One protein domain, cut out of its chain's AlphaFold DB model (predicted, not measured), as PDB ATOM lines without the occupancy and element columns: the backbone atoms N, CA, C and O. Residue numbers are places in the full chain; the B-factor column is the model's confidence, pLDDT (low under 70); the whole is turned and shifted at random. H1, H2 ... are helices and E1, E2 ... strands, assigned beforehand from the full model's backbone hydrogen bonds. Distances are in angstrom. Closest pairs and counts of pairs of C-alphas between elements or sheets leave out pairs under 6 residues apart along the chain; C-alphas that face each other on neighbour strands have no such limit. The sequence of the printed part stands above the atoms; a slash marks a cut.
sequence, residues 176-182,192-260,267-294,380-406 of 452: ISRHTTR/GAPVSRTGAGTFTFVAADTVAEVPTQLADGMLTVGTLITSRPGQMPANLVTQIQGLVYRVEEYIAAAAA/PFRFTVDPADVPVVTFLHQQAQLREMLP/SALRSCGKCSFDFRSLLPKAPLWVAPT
ATOM      1  N   ILE A 176       5.213 -29.042 -17.052       44.38
ATOM      2  CA  ILE A 176       3.910 -28.539 -17.529       44.38
ATOM      3  C   ILE A 176       4.104 -27.262 -18.372       44.38
ATOM      4  O   ILE A 176       3.452 -27.083 -19.399       44.38
ATOM      5  N   SER A 177       5.076 -26.418 -18.003       39.50
ATOM      6  CA  SER A 177       5.525 -25.296 -18.840       39.50
ATOM      7  C   SER A 177       6.248 -25.765 -20.118       39.50
ATOM      8  O   SER A 177       5.984 -25.224 -21.190       39.50
ATOM      9  N   ARG A 178       7.142 -26.767 -20.049       38.81
ATOM     10  CA  ARG A 178       7.967 -27.238 -21.188       38.81
ATOM     11  C   ARG A 178       7.229 -28.099 -22.223       38.81
ATOM     12  O   ARG A 178       7.631 -28.084 -23.381       38.81
ATOM     13  N   HIS A 179       6.181 -28.841 -21.867       40.09
ATOM     14  CA  HIS A 179       5.523 -29.769 -22.802       40.09
ATOM     15  C   HIS A 179       4.761 -29.039 -23.918       40.09
ATOM     16  O   HIS A 179       4.928 -29.376 -25.087       40.09
ATOM     17  N   THR A 180       4.085 -27.928 -23.612       44.06
ATOM     18  CA  THR A 180       3.504 -27.015 -24.623       44.06
ATOM     19  C   THR A 180       4.554 -26.252 -25.448       44.06
ATOM     20  O   THR A 180       4.207 -25.430 -26.287       44.06
ATOM     21  N   THR A 181       5.852 -26.485 -25.216       41.66
ATOM     22  CA  THR A 181       6.965 -25.764 -25.870       41.66
ATOM     23  C   THR A 181       7.630 -26.571 -26.979       41.66
ATOM     24  O   THR A 181       8.463 -26.035 -27.703       41.66
ATOM     25  N   ARG A 182       7.340 -27.873 -27.090       44.69
ATOM     26  CA  ARG A 182       8.192 -28.795 -27.858       44.69
ATOM     27  C   ARG A 182       7.833 -28.953 -29.334       44.69
ATOM     28  O   ARG A 182       8.585 -29.586 -30.059       44.69
ATOM     29  N   GLY A 192      14.586 -34.895 -22.983       44.88
ATOM     30  CA  GLY A 192      13.255 -35.294 -23.441       44.88
ATOM     31  C   GLY A 192      12.203 -35.399 -22.323       44.88
ATOM     32  O   GLY A 192      12.510 -35.426 -21.133       44.88
ATOM     33  N   ALA A 193      10.943 -35.446 -22.740       54.41
ATOM     34  CA  ALA A 193       9.800 -35.869 -21.931       54.41
ATOM     35  C   ALA A 193       9.837 -37.412 -21.732       54.41
ATOM     36  O   ALA A 193      10.690 -38.045 -22.360       54.41
ATOM     37  N   PRO A 194       9.064 -38.049 -20.823       57.34
ATOM     38  CA  PRO A 194       9.209 -39.485 -20.551       57.34
ATOM     39  C   PRO A 194       9.075 -40.361 -21.804       57.34
ATOM     40  O   PRO A 194       9.969 -41.171 -22.034       57.34
ATOM     41  N   VAL A 195       8.068 -40.146 -22.657       55.97
ATOM     42  CA  VAL A 195       7.915 -40.915 -23.901       55.97
ATOM     43  C   VAL A 195       8.950 -40.473 -24.939       55.97
ATOM     44  O   VAL A 195       9.671 -41.301 -25.490       55.97
ATOM     45  N   SER A 196       9.105 -39.164 -25.165       57.12
ATOM     46  CA  SER A 196      10.053 -38.619 -26.155       57.12
ATOM     47  C   SER A 196      11.531 -38.964 -25.881       57.12
ATOM     48  O   SER A 196      12.351 -38.886 -26.792       57.12
ATOM     49  N   ARG A 197      11.908 -39.319 -24.640       59.53
ATOM     50  CA  ARG A 197      13.285 -39.734 -24.275       59.53
ATOM     51  C   ARG A 197      13.712 -41.061 -24.881       59.53
ATOM     52  O   ARG A 197      14.907 -41.306 -24.995       59.53
ATOM     53  N   THR A 198      12.751 -41.892 -25.256       60.03
ATOM     54  CA  THR A 198      12.986 -43.241 -25.781       60.03
ATOM     55  C   THR A 198      13.607 -43.248 -27.180       60.03
ATOM     56  O   THR A 198      14.080 -44.283 -27.637       60.03
ATOM     57  N   GLY A 199      13.594 -42.109 -27.883       59.34
ATOM     58  CA  GLY A 199      14.025 -42.006 -29.278       59.34
ATOM     59  C   GLY A 199      13.019 -42.571 -30.290       59.34
ATOM     60  O   GLY A 199      13.237 -42.430 -31.492       59.34
ATOM     61  N   ALA A 200      11.907 -43.161 -29.839       65.19
ATOM     62  CA  ALA A 200      10.837 -43.614 -30.716       65.19
ATOM     63  C   ALA A 200      10.046 -42.424 -31.299       65.19
ATOM     64  O   ALA A 200       9.750 -41.444 -30.608       65.19
ATOM     65  N   GLY A 201       9.663 -42.522 -32.576       71.94
ATOM     66  CA  GLY A 201       8.750 -41.560 -33.211       71.94
ATOM     67  C   GLY A 201       7.285 -41.753 -32.794       71.94
ATOM     68  O   GLY A 201       6.537 -40.782 -32.685       71.94
ATOM     69  N   THR A 202       6.909 -42.996 -32.484       84.19
ATOM     70  CA  THR A 202       5.529 -43.418 -32.208       84.19
ATOM     71  C   THR A 202       5.460 -44.223 -30.912       84.19
ATOM     72  O   THR A 202       6.330 -45.051 -30.639       84.19
ATOM     73  N   PHE A 203       4.408 -43.990 -30.133       88.25
ATOM     74  CA  PHE A 203       3.969 -44.815 -29.015       88.25
ATOM     75  C   PHE A 203       2.675 -45.531 -29.414       88.25
ATOM     76  O   PHE A 203       1.739 -44.906 -29.914       88.25
ATOM     77  N   THR A 204       2.623 -46.839 -29.206       92.25
ATOM     78  CA  THR A 204       1.552 -47.704 -29.697       92.25
ATOM     79  C   THR A 204       0.756 -48.257 -28.518       92.25
ATOM     80  O   THR A 204       1.284 -49.000 -27.693       92.25
ATOM     81  N   PHE A 205      -0.531 -47.929 -28.453       94.25
ATOM     82  CA  PHE A 205      -1.484 -48.547 -27.536       94.25
ATOM     83  C   PHE A 205      -2.109 -49.773 -28.214       94.25
ATOM     84  O   PHE A 205      -2.613 -49.665 -29.332       94.25
ATOM     85  N   VAL A 206      -2.078 -50.933 -27.559       94.88
ATOM     86  CA  VAL A 206      -2.551 -52.216 -28.107       94.88
ATOM     87  C   VAL A 206      -3.728 -52.719 -27.275       94.88
ATOM     88  O   VAL A 206      -3.543 -53.111 -26.128       94.88
ATOM     89  N   ALA A 207      -4.932 -52.704 -27.840       94.38
ATOM     90  CA  ALA A 207      -6.097 -53.398 -27.294       94.38
ATOM     91  C   ALA A 207      -6.241 -54.782 -27.962       94.38
ATOM     92  O   ALA A 207      -5.444 -55.130 -28.830       94.38
ATOM     93  N   ALA A 208      -7.254 -55.567 -27.573       89.00
ATOM     94  CA  ALA A 208      -7.442 -56.946 -28.052       89.00
ATOM     95  C   ALA A 208      -7.435 -57.071 -29.592       89.00
ATOM     96  O   ALA A 208      -6.595 -57.779 -30.139       89.00
ATOM     97  N   ASP A 209      -8.312 -56.323 -30.271       89.75
ATOM     98  CA  ASP A 209      -8.506 -56.400 -31.731       89.75
ATOM     99  C   ASP A 209      -8.174 -55.082 -32.457       89.75
ATOM    100  O   ASP A 209      -8.499 -54.908 -33.631       89.75
ATOM    101  N   THR A 210      -7.592 -54.100 -31.757       93.56
ATOM    102  CA  THR A 210      -7.306 -52.765 -32.314       93.56
ATOM    103  C   THR A 210      -6.038 -52.149 -31.740       93.56
ATOM    104  O   THR A 210      -5.642 -52.402 -30.602       93.56
ATOM    105  N   VAL A 211      -5.410 -51.291 -32.537       94.06
ATOM    106  CA  VAL A 211      -4.179 -50.577 -32.209       94.06
ATOM    107  C   VAL A 211      -4.397 -49.080 -32.416       94.06
ATOM    108  O   VAL A 211      -5.049 -48.667 -33.374       94.06
ATOM    109  N   ALA A 212      -3.846 -48.268 -31.518       94.06
ATOM    110  CA  ALA A 212      -3.799 -46.817 -31.645       94.06
ATOM    111  C   ALA A 212      -2.344 -46.337 -31.632       94.06
ATOM    112  O   ALA A 212      -1.649 -46.417 -30.617       94.06
ATOM    113  N   GLU A 213      -1.885 -45.831 -32.773       92.62
ATOM    114  CA  GLU A 213      -0.554 -45.247 -32.933       92.62
ATOM    115  C   GLU A 213      -0.599 -43.739 -32.682       92.62
ATOM    116  O   GLU A 213      -1.372 -43.004 -33.295       92.62
ATOM    117  N   VAL A 214       0.231 -43.270 -31.751       91.12
ATOM    118  CA  VAL A 214       0.243 -41.880 -31.287       91.12
ATOM    119  C   VAL A 214       1.679 -41.344 -31.354       91.12
ATOM    120  O   VAL A 214       2.580 -41.995 -30.826       91.12
ATOM    121  N   PRO A 215       1.940 -40.164 -31.951       89.12
ATOM    122  CA  PRO A 215       3.259 -39.533 -31.893       89.12
ATOM    123  C   PRO A 215       3.734 -39.381 -30.445       89.12
ATOM    124  O   PRO A 215       2.939 -39.028 -29.569       89.12
ATOM    125  N   THR A 216       5.017 -39.619 -30.164       84.50
ATOM    126  CA  THR A 216       5.513 -39.640 -28.772       84.50
ATOM    127  C   THR A 216       5.288 -38.319 -28.026       84.50
ATOM    128  O   THR A 216       5.002 -38.336 -26.831       84.50
ATOM    129  N   GLN A 217       5.278 -37.184 -28.733       80.69
ATOM    130  CA  GLN A 217       4.953 -35.864 -28.179       80.69
ATOM    131  C   GLN A 217       3.481 -35.752 -27.748       80.69
ATOM    132  O   GLN A 217       3.185 -35.164 -26.708       80.69
ATOM    133  N   LEU A 218       2.560 -36.345 -28.516       86.31
ATOM    134  CA  LEU A 218       1.131 -36.361 -28.196       86.31
ATOM    135  C   LEU A 218       0.840 -37.344 -27.049       86.31
ATOM    136  O   LEU A 218       0.036 -37.032 -26.175       86.31
ATOM    137  N   ALA A 219       1.557 -38.471 -26.970       87.81
ATOM    138  CA  ALA A 219       1.511 -39.376 -25.816       87.81
ATOM    139  C   ALA A 219       2.030 -38.697 -24.526       87.81
ATOM    140  O   ALA A 219       1.386 -38.766 -23.478       87.81
ATOM    141  N   ASP A 220       3.129 -37.939 -24.607       81.75
ATOM    142  CA  ASP A 220       3.607 -37.069 -23.520       81.75
ATOM    143  C   ASP A 220       2.566 -35.990 -23.134       81.75
ATOM    144  O   ASP A 220       2.432 -35.621 -21.959       81.75
ATOM    145  N   GLY A 221       1.798 -35.486 -24.106       83.62
ATOM    146  CA  GLY A 221       0.643 -34.612 -23.889       83.62
ATOM    147  C   GLY A 221      -0.501 -35.309 -23.143       83.62
ATOM    148  O   GLY A 221      -1.036 -34.750 -22.184       83.62
ATOM    149  N   MET A 222      -0.833 -36.548 -23.515       89.50
ATOM    150  CA  MET A 222      -1.858 -37.376 -22.862       89.50
ATOM    151  C   MET A 222      -1.537 -37.635 -21.385       89.50
ATOM    152  O   MET A 222      -2.418 -37.467 -20.540       89.50
ATOM    153  N   LEU A 223      -0.280 -37.956 -21.055       84.56
ATOM    154  CA  LEU A 223       0.177 -38.107 -19.665       84.56
ATOM    155  C   LEU A 223       0.068 -36.789 -18.884       84.56
ATOM    156  O   LEU A 223      -0.493 -36.750 -17.789       84.56
ATOM    157  N   THR A 224       0.514 -35.679 -19.484       79.19
ATOM    158  CA  THR A 224       0.408 -34.336 -18.881       79.19
ATOM    159  C   THR A 224      -1.049 -33.971 -18.570       79.19
ATOM    160  O   THR A 224      -1.352 -33.427 -17.506       79.19
ATOM    161  N   VAL A 225      -1.969 -34.297 -19.482       84.88
ATOM    162  CA  VAL A 225      -3.413 -34.113 -19.300       84.88
ATOM    163  C   VAL A 225      -3.963 -35.013 -18.200       84.88
ATOM    164  O   VAL A 225      -4.727 -34.529 -17.367       84.88
ATOM    165  N   GLY A 226      -3.570 -36.287 -18.163       80.56
ATOM    166  CA  GLY A 226      -3.972 -37.225 -17.118       80.56
ATOM    167  C   GLY A 226      -3.621 -36.706 -15.722       80.56
ATOM    168  O   GLY A 226      -4.498 -36.596 -14.867       80.56
ATOM    169  N   THR A 227      -2.381 -36.257 -15.528       78.00
ATOM    170  CA  THR A 227      -1.891 -35.668 -14.268       78.00
ATOM    171  C   THR A 227      -2.578 -34.344 -13.908       78.00
ATOM    172  O   THR A 227      -2.846 -34.060 -12.736       78.00
ATOM    173  N   LEU A 228      -2.939 -33.523 -14.898       78.19
ATOM    174  CA  LEU A 228      -3.740 -32.313 -14.675       78.19
ATOM    175  C   LEU A 228      -5.176 -32.657 -14.235       78.19
ATOM    176  O   LEU A 228      -5.739 -31.988 -13.367       78.19
ATOM    177  N   ILE A 229      -5.758 -33.716 -14.797       81.88
ATOM    178  CA  ILE A 229      -7.098 -34.201 -14.457       81.88
ATOM    179  C   ILE A 229      -7.143 -34.812 -13.054       81.88
ATOM    180  O   ILE A 229      -8.041 -34.474 -12.284       81.88
ATOM    181  N   THR A 230      -6.178 -35.656 -12.684       77.12
ATOM    182  CA  THR A 230      -6.138 -36.291 -11.355       77.12
ATOM    183  C   THR A 230      -5.844 -35.290 -10.238       77.12
ATOM    184  O   THR A 230      -6.441 -35.376  -9.167       77.12
ATOM    185  N   SER A 231      -4.993 -34.289 -10.488       71.31
ATOM    186  CA  SER A 231      -4.711 -33.222  -9.512       71.31
ATOM    187  C   SER A 231      -5.863 -32.224  -9.332       71.31
ATOM    188  O   SER A 231      -5.992 -31.627  -8.261       71.31
ATOM    189  N   ARG A 232      -6.710 -32.024 -10.353       77.50
ATOM    190  CA  ARG A 232      -7.862 -31.104 -10.315       77.50
ATOM    191  C   ARG A 232      -9.069 -31.712 -11.049       77.50
ATOM    192  O   ARG A 232      -9.370 -31.289 -12.163       77.50
ATOM    193  N   PRO A 233      -9.818 -32.658 -10.458       75.31
ATOM    194  CA  PRO A 233     -10.883 -33.371 -11.174       75.31
ATOM    195  C   PRO A 233     -12.116 -32.514 -11.519       75.31
ATOM    196  O   PRO A 233     -12.870 -32.855 -12.432       75.31
ATOM    197  N   GLY A 234     -12.333 -31.388 -10.834       83.06
ATOM    198  CA  GLY A 234     -13.471 -30.502 -11.097       83.06
ATOM    199  C   GLY A 234     -14.811 -31.232 -10.953       83.06
ATOM    200  O   GLY A 234     -15.102 -31.773  -9.894       83.06
ATOM    201  N   GLN A 235     -15.608 -31.250 -12.025       83.62
ATOM    202  CA  GLN A 235     -16.930 -31.898 -12.090       83.62
ATOM    203  C   GLN A 235     -16.895 -33.298 -12.748       83.62
ATOM    204  O   GLN A 235     -17.904 -33.764 -13.278       83.62
ATOM    205  N   MET A 236     -15.735 -33.964 -12.811       85.94
ATOM    206  CA  MET A 236     -15.646 -35.314 -13.392       85.94
ATOM    207  C   MET A 236     -16.113 -36.406 -12.414       85.94
ATOM    208  O   MET A 236     -15.828 -36.311 -11.221       85.94
ATOM    209  N   PRO A 237     -16.781 -37.476 -12.900       88.56
ATOM    210  CA  PRO A 237     -17.149 -38.620 -12.065       88.56
ATOM    211  C   PRO A 237     -15.919 -39.283 -11.438       88.56
ATOM    212  O   PRO A 237     -14.951 -39.563 -12.147       88.56
ATOM    213  N   ALA A 238     -15.977 -39.592 -10.140       79.12
ATOM    214  CA  ALA A 238     -14.848 -40.156  -9.394       79.12
ATOM    215  C   ALA A 238     -14.268 -41.422 -10.053       79.12
ATOM    216  O   ALA A 238     -13.060 -41.503 -10.249       79.12
ATOM    217  N   ASN A 239     -15.126 -42.349 -10.498       81.38
ATOM    218  CA  ASN A 239     -14.708 -43.595 -11.155       81.38
ATOM    219  C   ASN A 239     -13.850 -43.342 -12.409       81.38
ATOM    220  O   ASN A 239     -12.853 -44.028 -12.614       81.38
ATOM    221  N   LEU A 240     -14.192 -42.324 -13.212       86.12
ATOM    222  CA  LEU A 240     -13.415 -41.945 -14.396       86.12
ATOM    223  C   LEU A 240     -12.054 -41.356 -14.002       86.12
ATOM    224  O   LEU A 240     -11.052 -41.639 -14.647       86.12
ATOM    225  N   VAL A 241     -11.996 -40.561 -12.929       81.25
ATOM    226  CA  VAL A 241     -10.733 -40.011 -12.407       81.25
ATOM    227  C   VAL A 241      -9.822 -41.137 -11.906       81.25
ATOM    228  O   VAL A 241      -8.631 -41.128 -12.204       81.25
ATOM    229  N   THR A 242     -10.377 -42.139 -11.215       74.38
ATOM    230  CA  THR A 242      -9.639 -43.330 -10.766       74.38
ATOM    231  C   THR A 242      -9.126 -44.168 -11.941       74.38
ATOM    232  O   THR A 242      -7.966 -44.571 -11.923       74.38
ATOM    233  N   GLN A 243      -9.936 -44.381 -12.985       79.75
ATOM    234  CA  GLN A 243      -9.507 -45.069 -14.211       79.75
ATOM    235  C   GLN A 243      -8.376 -44.312 -14.926       79.75
ATOM    236  O   GLN A 243      -7.346 -44.900 -15.242       79.75
ATOM    237  N   ILE A 244      -8.507 -42.988 -15.095       82.19
ATOM    238  CA  ILE A 244      -7.443 -42.135 -15.652       82.19
ATOM    239  C   ILE A 244      -6.156 -42.268 -14.835       82.19
ATOM    240  O   ILE A 244      -5.088 -42.440 -15.414       82.19
ATOM    241  N   GLN A 245      -6.244 -42.225 -13.503       78.94
ATOM    242  CA  GLN A 245      -5.082 -42.374 -12.629       78.94
ATOM    243  C   GLN A 245      -4.405 -43.744 -12.789       78.94
ATOM    244  O   GLN A 245      -3.183 -43.800 -12.902       78.94
ATOM    245  N   GLY A 246      -5.183 -44.831 -12.828       72.06
ATOM    246  CA  GLY A 246      -4.664 -46.192 -12.999       72.06
ATOM    247  C   GLY A 246      -4.042 -46.443 -14.376       72.06
ATOM    248  O   GLY A 246      -3.029 -47.135 -14.476       72.06
ATOM    249  N   LEU A 247      -4.599 -45.855 -15.437       84.25
ATOM    250  CA  LEU A 247      -4.012 -45.905 -16.776       84.25
ATOM    251  C   LEU A 247      -2.703 -45.105 -16.850       84.25
ATOM    252  O   LEU A 247      -1.699 -45.641 -17.311       84.25
ATOM    253  N   VAL A 248      -2.700 -43.848 -16.385       80.81
ATOM    254  CA  VAL A 248      -1.507 -42.979 -16.398       80.81
ATOM    255  C   VAL A 248      -0.354 -43.641 -15.653       80.81
ATOM    256  O   VAL A 248       0.738 -43.730 -16.204       80.81
ATOM    257  N   TYR A 249      -0.616 -44.177 -14.457       74.31
ATOM    258  CA  TYR A 249       0.388 -44.896 -13.674       74.31
ATOM    259  C   TYR A 249       0.990 -46.075 -14.454       74.31
ATOM    260  O   TYR A 249       2.206 -46.112 -14.628       74.31
ATOM    261  N   ARG A 250       0.175 -46.994 -14.990       84.50
ATOM    262  CA  ARG A 250       0.700 -48.154 -15.738       84.50
ATOM    263  C   ARG A 250       1.491 -47.760 -16.984       84.50
ATOM    264  O   ARG A 250       2.475 -48.417 -17.312       84.50
ATOM    265  N   VAL A 251       1.090 -46.694 -17.681       80.38
ATOM    266  CA  VAL A 251       1.844 -46.180 -18.837       80.38
ATOM    267  C   VAL A 251       3.193 -45.604 -18.389       80.38
ATOM    268  O   VAL A 251       4.209 -45.898 -19.015       80.38
ATOM    269  N   GLU A 252       3.238 -44.832 -17.299       77.50
ATOM    270  CA  GLU A 252       4.491 -44.309 -16.730       77.50
ATOM    271  C   GLU A 252       5.414 -45.428 -16.219       77.50
ATOM    272  O   GLU A 252       6.617 -45.392 -16.483       77.50
ATOM    273  N   GLU A 253       4.861 -46.450 -15.562       71.75
ATOM    274  CA  GLU A 253       5.571 -47.654 -15.118       71.75
ATOM    275  C   GLU A 253       6.164 -48.430 -16.303       71.75
ATOM    276  O   GLU A 253       7.352 -48.756 -16.295       71.75
ATOM    277  N   TYR A 254       5.379 -48.648 -17.361       79.56
ATOM    278  CA  TYR A 254       5.844 -49.284 -18.594       79.56
ATOM    279  C   TYR A 254       6.994 -48.505 -19.248       79.56
ATOM    280  O   TYR A 254       8.000 -49.101 -19.627       79.56
ATOM    281  N   ILE A 255       6.890 -47.173 -19.342       75.69
ATOM    282  CA  ILE A 255       7.959 -46.325 -19.895       75.69
ATOM    283  C   ILE A 255       9.223 -46.398 -19.028       75.69
ATOM    284  O   ILE A 255      10.328 -46.457 -19.564       75.69
ATOM    285  N   ALA A 256       9.075 -46.410 -17.699       70.00
ATOM    286  CA  ALA A 256      10.196 -46.527 -16.772       70.00
ATOM    287  C   ALA A 256      10.889 -47.899 -16.866       70.00
ATOM    288  O   ALA A 256      12.117 -47.960 -16.862       70.00
ATOM    289  N   ALA A 257      10.123 -48.986 -17.003       68.69
ATOM    290  CA  ALA A 257      10.647 -50.339 -17.185       68.69
ATOM    291  C   ALA A 257      11.312 -50.540 -18.558       68.69
ATOM    292  O   ALA A 257      12.331 -51.222 -18.664       68.69
ATOM    293  N   ALA A 258      10.775 -49.915 -19.609       68.25
ATOM    294  CA  ALA A 258      11.303 -49.983 -20.971       68.25
ATOM    295  C   ALA A 258      12.491 -49.028 -21.238       68.25
ATOM    296  O   ALA A 258      13.003 -48.979 -22.358       68.25
ATOM    297  N   ALA A 259      12.976 -48.296 -20.227       59.28
ATOM    298  CA  ALA A 259      14.156 -47.431 -20.308       59.28
ATOM    299  C   ALA A 259      15.487 -48.224 -20.287       59.28
ATOM    300  O   ALA A 259      16.351 -48.021 -19.432       59.28
ATOM    301  N   ALA A 260      15.651 -49.137 -21.246       51.88
ATOM    302  CA  ALA A 260      16.882 -49.882 -21.513       51.88
ATOM    303  C   ALA A 260      17.958 -48.988 -22.190       51.88
ATOM    304  O   ALA A 260      17.618 -47.952 -22.770       51.88
ATOM    305  N   PRO A 267       9.693 -50.649 -30.955       65.25
ATOM    306  CA  PRO A 267       8.477 -49.846 -30.880       65.25
ATOM    307  C   PRO A 267       7.821 -50.008 -29.506       65.25
ATOM    308  O   PRO A 267       7.574 -51.129 -29.057       65.25
ATOM    309  N   PHE A 268       7.522 -48.889 -28.847       78.50
ATOM    310  CA  PHE A 268       6.891 -48.882 -27.527       78.50
ATOM    311  C   PHE A 268       5.430 -49.310 -27.670       78.50
ATOM    312  O   PHE A 268       4.613 -48.554 -28.190       78.50
ATOM    313  N   ARG A 269       5.120 -50.536 -27.237       88.94
ATOM    314  CA  ARG A 269       3.807 -51.181 -27.347       88.94
ATOM    315  C   ARG A 269       3.235 -51.443 -25.958       88.94
ATOM    316  O   ARG A 269       3.602 -52.418 -25.306       88.94
ATOM    317  N   PHE A 270       2.339 -50.565 -25.520       91.06
ATOM    318  CA  PHE A 270       1.649 -50.669 -24.238       91.06
ATOM    319  C   PHE A 270       0.293 -51.360 -24.411       91.06
ATOM    320  O   PHE A 270      -0.564 -50.869 -25.150       91.06
ATOM    321  N   THR A 271       0.083 -52.479 -23.718       94.38
ATOM    322  CA  THR A 271      -1.197 -53.201 -23.730       94.38
ATOM    323  C   THR A 271      -2.251 -52.459 -22.904       94.38
ATOM    324  O   THR A 271      -1.998 -52.072 -21.765       94.38
ATOM    325  N   VAL A 272      -3.440 -52.278 -23.472       95.50
ATOM    326  CA  VAL A 272      -4.576 -51.558 -22.889       95.50
ATOM    327  C   VAL A 272      -5.729 -52.531 -22.678       95.50
ATOM    328  O   VAL A 272      -6.180 -53.177 -23.625       95.50
ATOM    329  N   ASP A 273      -6.248 -52.602 -21.453       93.38
ATOM    330  CA  ASP A 273      -7.443 -53.398 -21.170       93.38
ATOM    331  C   ASP A 273      -8.673 -52.823 -21.895       93.38
ATOM    332  O   ASP A 273      -8.803 -51.599 -22.006       93.38
ATOM    333  N   PRO A 274      -9.647 -53.651 -22.319       91.81
ATOM    334  CA  PRO A 274     -10.854 -53.169 -23.000       91.81
ATOM    335  C   PRO A 274     -11.624 -52.082 -22.229       91.81
ATOM    336  O   PRO A 274     -12.254 -51.215 -22.835       91.81
ATOM    337  N   ALA A 275     -11.540 -52.089 -20.894       92.44
ATOM    338  CA  ALA A 275     -12.145 -51.080 -20.026       92.44
ATOM    339  C   ALA A 275     -11.480 -49.687 -20.117       92.44
ATOM    340  O   ALA A 275     -12.141 -48.683 -19.849       92.44
ATOM    341  N   ASP A 276     -10.207 -49.612 -20.515       93.62
ATOM    342  CA  ASP A 276      -9.415 -48.376 -20.583       93.62
ATOM    343  C   ASP A 276      -9.331 -47.773 -21.995       93.62
ATOM    344  O   ASP A 276      -8.924 -46.621 -22.156       93.62
ATOM    345  N   VAL A 277      -9.788 -48.490 -23.026       95.12
ATOM    346  CA  VAL A 277      -9.910 -47.979 -24.407       95.12
ATOM    347  C   VAL A 277     -10.654 -46.625 -24.480       95.12
ATOM    348  O   VAL A 277     -10.153 -45.701 -25.138       95.12
ATOM    349  N   PRO A 278     -11.783 -46.399 -23.766       95.06
ATOM    350  CA  PRO A 278     -12.431 -45.085 -23.710       95.06
ATOM    351  C   PRO A 278     -11.578 -44.014 -23.014       95.06
ATOM    352  O   PRO A 278     -11.664 -42.835 -23.360       95.06
ATOM    353  N   VAL A 279     -10.745 -44.413 -22.050       95.56
ATOM    354  CA  VAL A 279      -9.894 -43.528 -21.242       95.56
ATOM    355  C   VAL A 279      -8.712 -43.019 -22.067       95.56
ATOM    356  O   VAL A 279      -8.491 -41.810 -22.124       95.56
ATOM    357  N   VAL A 280      -8.020 -43.912 -22.787       96.31
ATOM    358  CA  VAL A 280      -6.985 -43.561 -23.780       96.31
ATOM    359  C   VAL A 280      -7.560 -42.593 -24.817       96.31
ATOM    360  O   VAL A 280      -6.990 -41.528 -25.059       96.31
ATOM    361  N   THR A 281      -8.736 -42.914 -25.369       95.69
ATOM    362  CA  THR A 281      -9.429 -42.072 -26.358       95.69
ATOM    363  C   THR A 281      -9.743 -40.683 -25.799       95.69
ATOM    364  O   THR A 281      -9.502 -39.670 -26.457       95.69
ATOM    365  N   PHE A 282     -10.237 -40.609 -24.563       95.25
ATOM    366  CA  PHE A 282     -10.523 -39.347 -23.890       95.25
ATOM    367  C   PHE A 282      -9.256 -38.513 -23.640       95.25
ATOM    368  O   PHE A 282      -9.258 -37.317 -23.937       95.25
ATOM    369  N   LEU A 283      -8.169 -39.117 -23.149       94.81
ATOM    370  CA  LEU A 283      -6.898 -38.416 -22.935       94.81
ATOM    371  C   LEU A 283      -6.306 -37.898 -24.252       94.81
ATOM    372  O   LEU A 283      -5.862 -36.752 -24.300       94.81
ATOM    373  N   HIS A 284      -6.368 -38.694 -25.323       95.06
ATOM    374  CA  HIS A 284      -5.931 -38.307 -26.667       95.06
ATOM    375  C   HIS A 284      -6.679 -37.064 -27.175       95.06
ATOM    376  O   HIS A 284      -6.058 -36.061 -27.529       95.06
ATOM    377  N   GLN A 285      -8.016 -37.079 -27.107       94.94
ATOM    378  CA  GLN A 285      -8.848 -35.924 -27.463       94.94
ATOM    379  C   GLN A 285      -8.499 -34.686 -26.622       94.94
ATOM    380  O   GLN A 285      -8.379 -33.581 -27.146       94.94
ATOM    381  N   GLN A 286      -8.322 -34.846 -25.308       94.00
ATOM    382  CA  GLN A 286      -8.010 -33.734 -24.406       94.00
ATOM    383  C   GLN A 286      -6.593 -33.164 -24.586       94.00
ATOM    384  O   GLN A 286      -6.378 -31.994 -24.255       94.00
ATOM    385  N   ALA A 287      -5.645 -33.955 -25.094       91.12
ATOM    386  CA  ALA A 287      -4.322 -33.483 -25.487       91.12
ATOM    387  C   ALA A 287      -4.403 -32.665 -26.789       91.12
ATOM    388  O   ALA A 287      -4.036 -31.490 -26.782       91.12
ATOM    389  N   GLN A 288      -5.031 -33.205 -27.842       90.81
ATOM    390  CA  GLN A 288      -5.248 -32.493 -29.112       90.81
ATOM    391  C   GLN A 288      -5.998 -31.161 -28.935       90.81
ATOM    392  O   GLN A 288      -5.611 -30.141 -29.505       90.81
ATOM    393  N   LEU A 289      -7.047 -31.116 -28.099       90.75
ATOM    394  CA  LEU A 289      -7.758 -29.860 -27.806       90.75
ATOM    395  C   LEU A 289      -6.842 -28.781 -27.213       90.75
ATOM    396  O   LEU A 289      -7.050 -27.598 -27.474       90.75
ATOM    397  N   ARG A 290      -5.838 -29.169 -26.419       87.81
ATOM    398  CA  ARG A 290      -4.880 -28.243 -25.795       87.81
ATOM    399  C   ARG A 290      -3.736 -27.833 -26.716       87.81
ATOM    400  O   ARG A 290      -3.146 -26.788 -26.478       87.81
ATOM    401  N   GLU A 291      -3.456 -28.604 -27.761       85.06
ATOM    402  CA  GLU A 291      -2.555 -28.197 -28.847       85.06
ATOM    403  C   GLU A 291      -3.227 -27.166 -29.770       85.06
ATOM    404  O   GLU A 291      -2.586 -26.216 -30.213       85.06
ATOM    405  N   MET A 292      -4.537 -27.300 -30.017       86.50
ATOM    406  CA  MET A 292      -5.292 -26.417 -30.921       86.50
ATOM    407  C   MET A 292      -5.809 -25.111 -30.296       86.50
ATOM    408  O   MET A 292      -6.250 -24.214 -31.022       86.50
ATOM    409  N   LEU A 293      -5.831 -24.996 -28.965       87.75
ATOM    410  CA  LEU A 293      -6.391 -23.841 -28.254       87.75
ATOM    411  C   LEU A 293      -5.297 -23.010 -27.565       87.75
ATOM    412  O   LEU A 293      -4.316 -23.572 -27.089       87.75
ATOM    413  N   PRO A 294      -5.459 -21.677 -27.424       84.88
ATOM    414  CA  PRO A 294      -4.473 -20.858 -26.726       84.88
ATOM    415  C   PRO A 294      -4.365 -21.248 -25.246       84.88
ATOM    416  O   PRO A 294      -5.306 -21.047 -24.471       84.88
ATOM    417  N   SER A 380     -10.363 -28.869 -16.237       84.81
ATOM    418  CA  SER A 380      -9.407 -29.938 -16.555       84.81
ATOM    419  C   SER A 380      -9.838 -30.838 -17.713       84.81
ATOM    420  O   SER A 380      -8.989 -31.449 -18.363       84.81
ATOM    421  N   ALA A 381     -11.135 -30.875 -18.016       91.38
ATOM    422  CA  ALA A 381     -11.695 -31.548 -19.178       91.38
ATOM    423  C   ALA A 381     -12.509 -30.554 -20.014       91.38
ATOM    424  O   ALA A 381     -13.596 -30.129 -19.621       91.38
ATOM    425  N   LEU A 382     -11.984 -30.200 -21.183       92.12
ATOM    426  CA  LEU A 382     -12.626 -29.317 -22.144       92.12
ATOM    427  C   LEU A 382     -13.728 -30.098 -22.871       92.12
ATOM    428  O   LEU A 382     -13.448 -30.974 -23.690       92.12
ATOM    429  N   ARG A 383     -14.987 -29.804 -22.530       92.75
ATOM    430  CA  ARG A 383     -16.183 -30.341 -23.202       92.75
ATOM    431  C   ARG A 383     -16.834 -29.242 -24.033       92.75
ATOM    432  O   ARG A 383     -16.642 -29.196 -25.240       92.75
ATOM    433  N   SER A 384     -17.488 -28.295 -23.370       94.62
ATOM    434  CA  SER A 384     -18.058 -27.099 -23.986       94.62
ATOM    435  C   SER A 384     -17.699 -25.838 -23.199       94.62
ATOM    436  O   SER A 384     -17.279 -25.888 -22.042       94.62
ATOM    437  N   CYS A 385     -17.825 -24.683 -23.845       95.06
ATOM    438  CA  CYS A 385     -17.592 -23.382 -23.240       95.06
ATOM    439  C   CYS A 385     -18.806 -22.949 -22.404       95.06
ATOM    440  O   CYS A 385     -19.832 -22.591 -22.972       95.06
ATOM    441  N   GLY A 386     -18.685 -22.887 -21.074       92.38
ATOM    442  CA  GLY A 386     -19.805 -22.540 -20.182       92.38
ATOM    443  C   GLY A 386     -20.469 -21.165 -20.400       92.38
ATOM    444  O   GLY A 386     -21.549 -20.938 -19.872       92.38
ATOM    445  N   LYS A 387     -19.856 -20.255 -21.174       96.19
ATOM    446  CA  LYS A 387     -20.398 -18.913 -21.478       96.19
ATOM    447  C   LYS A 387     -21.103 -18.795 -22.832       96.19
ATOM    448  O   LYS A 387     -22.053 -18.031 -22.947       96.19
ATOM    449  N   CYS A 388     -20.619 -19.489 -23.863       96.88
ATOM    450  CA  CYS A 388     -21.151 -19.384 -25.233       96.88
ATOM    451  C   CYS A 388     -21.557 -20.736 -25.839       96.88
ATOM    452  O   CYS A 388     -21.807 -20.823 -27.036       96.88
ATOM    453  N   SER A 389     -21.555 -21.797 -25.031       96.69
ATOM    454  CA  SER A 389     -21.909 -23.178 -25.388       96.69
ATOM    455  C   SER A 389     -21.116 -23.811 -26.540       96.69
ATOM    456  O   SER A 389     -21.464 -24.904 -26.975       96.69
ATOM    457  N   PHE A 390     -20.019 -23.188 -26.994       96.69
ATOM    458  CA  PHE A 390     -19.126 -23.745 -28.017       96.69
ATOM    459  C   PHE A 390     -18.646 -25.146 -27.626       96.69
ATOM    460  O   PHE A 390     -17.983 -25.289 -26.597       96.69
ATOM    461  N   ASP A 391     -18.947 -26.162 -28.435       96.19
ATOM    462  CA  ASP A 391     -18.406 -27.508 -28.250       96.19
ATOM    463  C   ASP A 391     -16.943 -27.545 -28.699       96.19
ATOM    464  O   ASP A 391     -16.640 -27.392 -29.883       96.19
ATOM    465  N   PHE A 392     -16.025 -27.780 -27.762       94.88
ATOM    466  CA  PHE A 392     -14.606 -27.874 -28.085       94.88
ATOM    467  C   PHE A 392     -14.309 -29.083 -28.974       94.88
ATOM    468  O   PHE A 392     -13.414 -29.000 -29.812       94.88
ATOM    469  N   ARG A 393     -15.082 -30.172 -28.861       93.38
ATOM    470  CA  ARG A 393     -14.874 -31.398 -29.648       93.38
ATOM    471  C   ARG A 393     -15.095 -31.194 -31.143       93.38
ATOM    472  O   ARG A 393     -14.520 -31.939 -31.927       93.38
ATOM    473  N   SER A 394     -15.834 -30.157 -31.542       94.44
ATOM    474  CA  SER A 394     -15.983 -29.755 -32.948       94.44
ATOM    475  C   SER A 394     -14.660 -29.394 -33.642       94.44
ATOM    476  O   SER A 394     -14.600 -29.397 -34.868       94.44
ATOM    477  N   LEU A 395     -13.598 -29.107 -32.874       92.38
ATOM    478  CA  LEU A 395     -12.251 -28.845 -33.388       92.38
ATOM    479  C   LEU A 395     -11.465 -30.121 -33.721       92.38
ATOM    480  O   LEU A 395     -10.464 -30.036 -34.425       92.38
ATOM    481  N   LEU A 396     -11.860 -31.281 -33.187       92.31
ATOM    482  CA  LEU A 396     -11.084 -32.514 -33.312       92.31
ATOM    483  C   LEU A 396     -11.209 -33.125 -34.716       92.31
ATOM    484  O   LEU A 396     -12.297 -33.104 -35.304       92.31
ATOM    485  N   PRO A 397     -10.127 -33.718 -35.256       87.50
ATOM    486  CA  PRO A 397     -10.209 -34.479 -36.494       87.50
ATOM    487  C   PRO A 397     -11.150 -35.678 -36.314       87.50
ATOM    488  O   PRO A 397     -11.128 -36.360 -35.293       87.50
ATOM    489  N   LYS A 398     -11.961 -35.972 -37.336       84.88
ATOM    490  CA  LYS A 398     -12.911 -37.104 -37.330       84.88
ATOM    491  C   LYS A 398     -12.260 -38.469 -37.609       84.88
ATOM    492  O   LYS A 398     -12.973 -39.444 -37.823       84.88
ATOM    493  N   ALA A 399     -10.930 -38.534 -37.664       84.12
ATOM    494  CA  ALA A 399     -10.207 -39.779 -37.893       84.12
ATOM    495  C   ALA A 399     -10.336 -40.704 -36.663       84.12
ATOM    496  O   ALA A 399     -10.223 -40.221 -35.533       84.12
ATOM    497  N   PRO A 400     -10.574 -42.015 -36.847       86.06
ATOM    498  CA  PRO A 400     -10.589 -42.955 -35.736       86.06
ATOM    499  C   PRO A 400      -9.175 -43.111 -35.159       86.06
ATOM    500  O   PRO A 400      -8.214 -43.297 -35.899       86.06
ATOM    501  N   LEU A 401      -9.060 -43.049 -33.829       92.31
ATOM    502  CA  LEU A 401      -7.801 -43.301 -33.114       92.31
ATOM    503  C   LEU A 401      -7.391 -44.779 -33.178       92.31
ATOM    504  O   LEU A 401      -6.211 -45.093 -33.272       92.31
ATOM    505  N   TRP A 402      -8.379 -45.668 -33.097       94.12
ATOM    506  CA  TRP A 402      -8.196 -47.113 -33.078       94.12
ATOM    507  C   TRP A 402      -8.435 -47.682 -34.471       94.12
ATOM    508  O   TRP A 402      -9.485 -47.446 -35.072       94.12
ATOM    509  N   VAL A 403      -7.462 -48.439 -34.966       92.44
ATOM    510  CA  VAL A 403      -7.477 -49.099 -36.273       92.44
ATOM    511  C   VAL A 403      -7.250 -50.596 -36.053       92.44
ATOM    512  O   VAL A 403      -6.645 -50.995 -35.058       92.44
ATOM    513  N   ALA A 404      -7.748 -51.444 -36.954       88.06
ATOM    514  CA  ALA A 404      -7.393 -52.863 -36.942       88.06
ATOM    515  C   ALA A 404      -5.860 -53.028 -37.077       88.06
ATOM    516  O   ALA A 404      -5.242 -52.244 -37.808       88.06
ATOM    517  N   PRO A 405      -5.232 -54.019 -36.413       81.00
ATOM    518  CA  PRO A 405      -3.827 -54.334 -36.631       81.00
ATOM    519  C   PRO A 405      -3.581 -54.589 -38.121       81.00
ATOM    520  O   PRO A 405      -4.273 -55.390 -38.743       81.00
ATOM    521  N   THR A 406      -2.604 -53.905 -38.709       69.06
ATOM    522  CA  THR A 406      -2.144 -54.229 -40.060       69.06
ATOM    523  C   THR A 406      -1.114 -55.349 -39.967       69.06
ATOM    524  O   THR A 406      -0.052 -55.168 -39.373       69.06
TER     525      THR A 406
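This is residues 176 to 182, 192 to 260, 267 to 294 and 380 to 406 of the 452 residues of the protein "DNA-directed RNA polymerase subunit M/transcription elongation factor TFIIS" of Micromonospora sp. Llam0 (UniProt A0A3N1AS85). A small sheet of three strands sits beside a core of three crossed helices, H2, H3 and H4; H2 stands up from it, and H4 crosses H2 near the middle. The short helices H1 and H5 pack on H2 and H4, and residues 385 to 390 stick out as a free loop. The printed part has 131 residues with five named helices and three named strands, in the order H1 E1 E2 H2 H3 E3 H4 H5; of the 74 residues in named elements helices hold 60 and strands 14, and the class is mostly helix. The mixed sheet runs E2 E1 E3; the whole is compact, radius of gyration of the C-alphas 14.6 A, spanning 48 by 33 by 28 A.

E1 is residues 202 to 206, E2 211 to 215 and E3 268 to 271. H2, residues 216 to 231, is 22.7 A long, H3, 238 to 257, 28.5 A, and H4, 277 to 292, 23.0 A. H1, 176 to 179, begins at C-alpha 176 (3.910, -28.539, -17.529); H5, 392 to 395, ends at C-alpha 395 (-12.251, -28.845, -33.388).

E1 and E2 form an antiparallel hairpin, N 203 and O 214 being 2.8 A apart; E1 and E3 are parallel, N 204 and O 268 2.8 A apart. Two layers are formed, with H2 and H3 on one face of the sheet; H4 only grazes it. H2 and H3, a helical hairpin, touch at a steep tilt of 43 degrees, closest at C-alphas 230 and 241, 6.0 A. H4 touches H2 about perpendicular, 78 degrees, closest at C-alphas 222 and 283, 5.1 A. Every O i to N i+4 pair is within hydrogen-bond range in H2 and H3, and 11 of 12 in H4; H1 and H5 are too short for one.

Cuts leave C-alpha gaps of 9.3 A from 182 to 192, 12.6 A from 260 to 267 and 14.5 A from 294 to 380. No link printed whole is long. Residues 176 to 182, 192 to 200, 257 to 260, 267 and 406 are under pLDDT 70.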